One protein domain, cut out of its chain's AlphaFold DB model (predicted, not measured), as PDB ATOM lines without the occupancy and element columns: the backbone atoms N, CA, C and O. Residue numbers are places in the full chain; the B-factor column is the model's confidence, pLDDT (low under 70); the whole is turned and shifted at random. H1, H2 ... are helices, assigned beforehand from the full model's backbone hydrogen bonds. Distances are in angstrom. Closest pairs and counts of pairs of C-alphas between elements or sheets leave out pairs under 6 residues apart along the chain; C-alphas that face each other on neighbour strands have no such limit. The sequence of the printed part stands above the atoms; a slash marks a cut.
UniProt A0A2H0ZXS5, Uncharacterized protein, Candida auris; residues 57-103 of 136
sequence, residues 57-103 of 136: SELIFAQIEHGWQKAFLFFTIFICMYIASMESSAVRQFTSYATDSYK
ATOM      1  N   SER A  57       0.631  12.590  38.022       73.19
ATOM      2  CA  SER A  57      -0.043  13.197  39.171       73.19
ATOM      3  C   SER A  57      -0.296  12.181  40.284       73.19
ATOM      4  O   SER A  57      -0.093  12.521  41.441       73.19
ATOM      5  N   GLU A  58      -0.660  10.937  39.946       76.62
ATOM      6  CA  GLU A  58      -0.822   9.835  40.905       76.62
ATOM      7  C   GLU A  58       0.502   9.527  41.624       76.62
ATOM      8  O   GLU A  58       0.511   9.396  42.844       76.62
ATOM      9  N   LEU A  59       1.629   9.490  40.901       73.12
ATOM     10  CA  LEU A  59       2.949   9.236  41.488       73.12
ATOM     11  C   LEU A  59       3.416  10.375  42.404       73.12
ATOM     12  O   LEU A  59       3.934  10.118  43.487       73.12
ATOM     13  N   ILE A  60       3.210  11.628  41.986       74.56
ATOM     14  CA  ILE A  60       3.541  12.801  42.803       74.56
ATOM     15  C   ILE A  60       2.703  12.781  44.084       74.56
ATOM     16  O   ILE A  60       3.239  12.994  45.165       74.56
ATOM     17  N   PHE A  61       1.411  12.453  43.992       69.44
ATOM     18  CA  PHE A  61       0.548  12.351  45.168       69.44
ATOM     19  C   PHE A  61       0.943  11.189  46.088       69.44
ATOM     20  O   PHE A  61       0.934  11.354  47.305       69.44
ATOM     21  N   ALA A  62       1.347  10.050  45.517       72.56
ATOM     22  CA  ALA A  62       1.842   8.898  46.268       72.56
ATOM     23  C   ALA A  62       3.173   9.185  46.986       72.56
ATOM     24  O   ALA A  62       3.412   8.665  48.068       72.56
ATOM     25  N   GLN A  63       4.033  10.043  46.426       69.62
ATOM     26  CA  GLN A  63       5.291  10.457  47.063       69.62
ATOM     27  C   GLN A  63       5.108  11.534  48.147       69.62
ATOM     28  O   GLN A  63       5.982  11.701  48.999       69.62
ATOM     29  N   ILE A  64       3.970  12.240  48.173       68.38
ATOM     30  CA  ILE A  64       3.639  13.262  49.187       68.38
ATOM     31  C   ILE A  64       2.999  12.621  50.445       68.38
ATOM     32  O   ILE A  64       2.203  13.235  51.153       68.38
ATOM     33  N   GLU A  65       3.354  11.377  50.775       65.06
ATOM     34  CA  GLU A  65       2.872  10.708  51.993       65.06
ATOM     35  C   GLU A  65       3.472  11.312  53.277       65.06
ATOM     36  O   GLU A  65       2.839  11.338  54.333       65.06
ATOM     37  N   HIS A  66       4.678  11.879  53.192       74.06
ATOM     38  CA  HIS A  66       5.318  12.534  54.327       74.06
ATOM     39  C   HIS A  66       4.710  13.919  54.587       74.06
ATOM     40  O   HIS A  66       4.785  14.819  53.746       74.06
ATOM     41  N   GLY A  67       4.184  14.134  55.800       72.38
ATOM     42  CA  GLY A  67       3.566  15.406  56.207       72.38
ATOM     43  C   GLY A  67       4.452  16.641  55.986       72.38
ATOM     44  O   GLY A  67       3.941  17.717  55.680       72.38
ATOM     45  N   TRP A  68       5.776  16.472  56.038       75.94
ATOM     46  CA  TRP A  68       6.743  17.538  55.772       75.94
ATOM     47  C   TRP A  68       6.762  17.989  54.300       75.94
ATOM     48  O   TRP A  68       6.786  19.184  54.019       75.94
ATOM     49  N   GLN A  69       6.662  17.052  53.349       79.38
ATOM     50  CA  GLN A  69       6.602  17.363  51.913       79.38
ATOM     51  C   GLN A  69       5.295  18.076  51.559       79.38
ATOM     52  O   GLN A  69       5.275  19.021  50.769       79.38
ATOM     53  N   LYS A  70       4.197  17.677  52.211       80.44
ATOM     54  CA  LYS A  70       2.893  18.311  52.023       80.44
ATOM     55  C   LYS A  70       2.897  19.759  52.520       80.44
ATOM     56  O   LYS A  70       2.420  20.644  51.816       80.44
ATOM     57  N   ALA A  71       3.503  20.017  53.682       84.25
ATOM     58  CA  ALA A  71       3.679  21.371  54.204       84.25
ATOM     59  C   ALA A  71       4.538  22.248  53.275       84.25
ATOM     60  O   ALA A  71       4.174  23.392  53.014       84.25
ATOM     61  N   PHE A  72       5.629  21.711  52.719       87.31
ATOM     62  CA  PHE A  72       6.478  22.445  51.776       87.31
ATOM     63  C   PHE A  72       5.750  22.785  50.461       87.31
ATOM     64  O   PHE A  72       5.853  23.907  49.961       87.31
ATOM     65  N   LEU A  73       4.945  21.860  49.926       86.56
ATOM     66  CA  LEU A  73       4.104  22.128  48.756       86.56
ATOM     67  C   LEU A  73       3.108  23.267  49.033       86.56
ATOM     68  O   LEU A  73       2.997  24.204  48.242       86.56
ATOM     69  N   PHE A  74       2.433  23.225  50.184       86.50
ATOM     70  CA  PHE A  74       1.526  24.296  50.600       86.50
ATOM     71  C   PHE A  74       2.249  25.625  50.844       86.50
ATOM     72  O   PHE A  74       1.709  26.687  50.546       86.50
ATOM     73  N   PHE A  75       3.480  25.587  51.336       91.75
ATOM     74  CA  PHE A  75       4.283  26.785  51.533       91.75
ATOM     75  C   PHE A  75       4.657  27.438  50.196       91.75
ATOM     76  O   PHE A  75       4.436  28.629  50.002       91.75
ATOM     77  N   THR A  76       5.155  26.662  49.233       91.00
ATOM     78  CA  THR A  76       5.553  27.197  47.919       91.00
ATOM     79  C   THR A  76       4.372  27.745  47.115       91.00
ATOM     80  O   THR A  76       4.485  28.834  46.549       91.00
ATOM     81  N   ILE A  77       3.218  27.062  47.108       91.62
ATOM     82  CA  ILE A  77       2.005  27.573  46.444       91.62
ATOM     83  C   ILE A  77       1.496  28.847  47.133       91.62
ATOM     84  O   ILE A  77       1.061  29.778  46.456       91.62
ATOM     85  N   PHE A  78       1.606  28.927  48.463       92.31
ATOM     86  CA  PHE A  78       1.250  30.121  49.222       92.31
ATOM     87  C   PHE A  78       2.164  31.298  48.875       92.31
ATOM     88  O   PHE A  78       1.667  32.387  48.598       92.31
ATOM     89  N   ILE A  79       3.480  31.074  48.799       94.19
ATOM     90  CA  ILE A  79       4.442  32.085  48.338       94.19
ATOM     91  C   ILE A  79       4.109  32.531  46.911       94.19
ATOM     92  O   ILE A  79       4.089  33.727  46.641       94.19
ATOM     93  N   CYS A  80       3.820  31.599  46.001       93.25
ATOM     94  CA  CYS A  80       3.490  31.928  44.617       93.25
ATOM     95  C   CYS A  80       2.227  32.798  44.532       93.25
ATOM     96  O   CYS A  80       2.236  33.840  43.874       93.25
ATOM     97  N   MET A  81       1.174  32.423  45.261       90.00
ATOM     98  CA  MET A  81      -0.061  33.203  45.340       90.00
ATOM     99  C   MET A  81       0.173  34.577  45.984       90.00
ATOM    100  O   MET A  81      -0.371  35.579  45.521       90.00
ATOM    101  N   TYR A  82       1.004  34.644  47.027       90.94
ATOM    102  CA  TYR A  82       1.372  35.895  47.684       90.94
ATOM    103  C   TYR A  82       2.122  36.830  46.731       90.94
ATOM    104  O   TYR A  82       1.741  37.993  46.601       90.94
ATOM    105  N   ILE A  83       3.124  36.318  46.011       90.88
ATOM    106  CA  ILE A  83       3.866  37.080  45.003       90.88
ATOM    107  C   ILE A  83       2.917  37.556  43.908       90.88
ATOM    108  O   ILE A  83       2.949  38.735  43.594       90.88
ATOM    109  N   ALA A  84       2.033  36.706  43.381       87.44
ATOM    110  CA  ALA A  84       1.088  37.096  42.330       87.44
ATOM    111  C   ALA A  84       0.084  38.174  42.795       87.44
ATOM    112  O   ALA A  84      -0.246  39.102  42.052       87.44
ATOM    113  N   SER A  85      -0.385  38.087  44.042       86.38
ATOM    114  CA  SER A  85      -1.287  39.080  44.642       86.38
ATOM    115  C   SER A  85      -0.580  40.420  44.893       86.38
ATOM    116  O   SER A  85      -1.102  41.496  44.566       86.38
ATOM    117  N   MET A  86       0.652  40.359  45.409       87.88
ATOM    118  CA  MET A  86       1.502  41.528  45.613       87.88
ATOM    119  C   MET A  86       1.910  42.157  44.280       87.88
ATOM    120  O   MET A  86       1.829  43.370  44.149       87.88
ATOM    121  N   GLU A  87       2.300  41.363  43.285       85.88
ATOM    122  CA  GLU A  87       2.704  41.803  41.947       85.88
ATOM    123  C   GLU A  87       1.568  42.567  41.265       85.88
ATOM    124  O   GLU A  87       1.773  43.686  40.799       85.88
ATOM    125  N   SER A  88       0.349  42.016  41.272       80.19
ATOM    126  CA  SER A  88      -0.834  42.682  40.715       80.19
ATOM    127  C   SER A  88      -1.052  44.071  41.332       80.19
ATOM    128  O   SER A  88      -1.317  45.051  40.627       80.19
ATOM    129  N   SER A  89      -0.860  44.175  42.647       80.81
ATOM    130  CA  SER A  89      -1.005  45.425  43.397       80.81
ATOM    131  C   SER A  89       0.171  46.386  43.173       80.81
ATOM    132  O   SER A  89      -0.039  47.578  42.962       80.81
ATOM    133  N   ALA A  90       1.402  45.875  43.154       84.25
ATOM    134  CA  ALA A  90       2.631  46.640  42.966       84.25
ATOM    135  C   ALA A  90       2.709  47.239  41.560       84.25
ATOM    136  O   ALA A  90       2.999  48.425  41.415       84.25
ATOM    137  N   VAL A  91       2.365  46.464  40.527       83.19
ATOM    138  CA  VAL A  91       2.270  46.951  39.144       83.19
ATOM    139  C   VAL A  91       1.216  48.047  39.045       83.19
ATOM    140  O   VAL A  91       1.463  49.075  38.415       83.19
ATOM    141  N   ARG A  92       0.057  47.872  39.690       76.00
ATOM    142  CA  ARG A  92      -1.004  48.886  39.698       76.00
ATOM    143  C   ARG A  92      -0.545  50.166  40.385       76.00
ATOM    144  O   ARG A  92      -0.788  51.238  39.845       76.00
ATOM    145  N   GLN A  93       0.157  50.065  41.509       78.81
ATOM    146  CA  GLN A  93       0.629  51.216  42.270       78.81
ATOM    147  C   GLN A  93       1.773  51.954  41.563       78.81
ATOM    148  O   GLN A  93       1.738  53.178  41.469       78.81
ATOM    149  N   PHE A  94       2.741  51.228  40.999       76.50
ATOM    150  CA  PHE A  94       3.832  51.807  40.209       76.50
ATOM    151  C   PHE A  94       3.303  52.482  38.941       76.50
ATOM    152  O   PHE A  94       3.674  53.613  38.633       76.50
ATOM    153  N   THR A  95       2.361  51.826  38.256       73.56
ATOM    154  CA  THR A  95       1.654  52.423  37.119       73.56
ATOM    155  C   THR A  95       0.890  53.666  37.566       73.56
ATOM    156  O   THR A  95       0.986  54.682  36.894       73.56
ATOM    157  N   SER A  96       0.190  53.644  38.706       71.38
ATOM    158  CA  SER A  96      -0.574  54.800  39.194       71.38
ATOM    159  C   SER A  96       0.317  55.984  39.559       71.38
ATOM    160  O   SER A  96      -0.009  57.098  39.181       71.38
ATOM    161  N   TYR A  97       1.455  55.754  40.222       71.56
ATOM    162  CA  TYR A  97       2.419  56.814  40.534       71.56
ATOM    163  C   TYR A  97       3.070  57.395  39.270       71.56
ATOM    164  O   TYR A  97       3.230  58.607  39.173       71.56
ATOM    165  N   ALA A  98       3.389  56.565  38.272       70.06
ATOM    166  CA  ALA A  98       3.883  57.042  36.977       70.06
ATOM    167  C   ALA A  98       2.791  57.744  36.138       70.06
ATOM    168  O   ALA A  98       3.086  58.635  35.344       70.06
ATOM    169  N   THR A  99       1.527  57.354  36.322       65.75
ATOM    170  CA  THR A  99       0.354  57.875  35.594       65.75
ATOM    171  C   THR A  99      -0.312  59.050  36.320       65.75
ATOM    172  O   THR A  99      -1.218  59.661  35.772       65.75
ATOM    173  N   ASP A 100       0.135  59.435  37.517       62.72
ATOM    174  CA  ASP A 100      -0.505  60.490  38.324       62.72
ATOM    175  C   ASP A 100      -0.508  61.858  37.609       62.72
ATOM    176  O   ASP A 100      -1.441  62.650  37.719       62.72
ATOM    177  N   SER A 101       0.491  62.101  36.753       56.75
ATOM    178  CA  SER A 101       0.540  63.286  35.878       56.75
ATOM    179  C   SER A 101      -0.250  63.140  34.565       56.75
ATOM    180  O   SER A 101      -0.438  64.116  33.837       56.75
ATOM    181  N   TYR A 102      -0.764  61.948  34.260       53.75
ATOM    182  CA  TYR A 102      -1.524  61.609  33.060       53.75
ATOM    183  C   TYR A 102      -2.992  61.350  33.422       53.75
ATOM    184  O   TYR A 102      -3.411  60.207  33.546       53.75
ATOM    185  N   LYS A 103      -3.791  62.411  33.566       54.69
ATOM    186  CA  LYS A 103      -5.261  62.442  33.783       54.69
ATOM    187  C   LYS A 103      -6.099  61.525  32.840       54.69
ATOM    188  O   LYS A 103      -6.897  62.022  32.049       54.69
TER     189      LYS A 103
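What this domain is: This is residues 57 to 103 of the 136 residues of an uncharacterized protein of Candida auris (UniProt A0A2H0ZXS5). What shape do these atoms make? A short helix, H1, forms the foot of an L, and one long helix, H2, makes its stem and nearly the whole length. What is it built of? The printed part has 47 residues with two named helices, H1 then H2, and no named strand, and is all helix. It is extended, with a radius of gyration of the C-alphas of 18.4 A and spans of 55 by 18 by 8 A.

Where its parts are: Where is H1? It holds residues 57 to 63, from C-alpha 57 at (-0.043, 13.197, 39.171). Where is H2? It holds residues 67 to 99, 47.3 A from first to last C-alpha, ending at (0.354, 57.875, 35.594).

How they stand to each other: Do the helices meet? H1 and H2 are apart, joined by a tight link of 3 residues. Do their backbones hold? In H1 and H2 every O i to N i+4 pair is within hydrogen-bond range.

The domain as a whole: What stands free? Residues 74 to 103, of which 74 to 99 belong to H2. Is there a cut or low confidence? The printed part has no cut; pLDDT is under 70 at residue 61, residues 63 to 65 and residues 99 to 103.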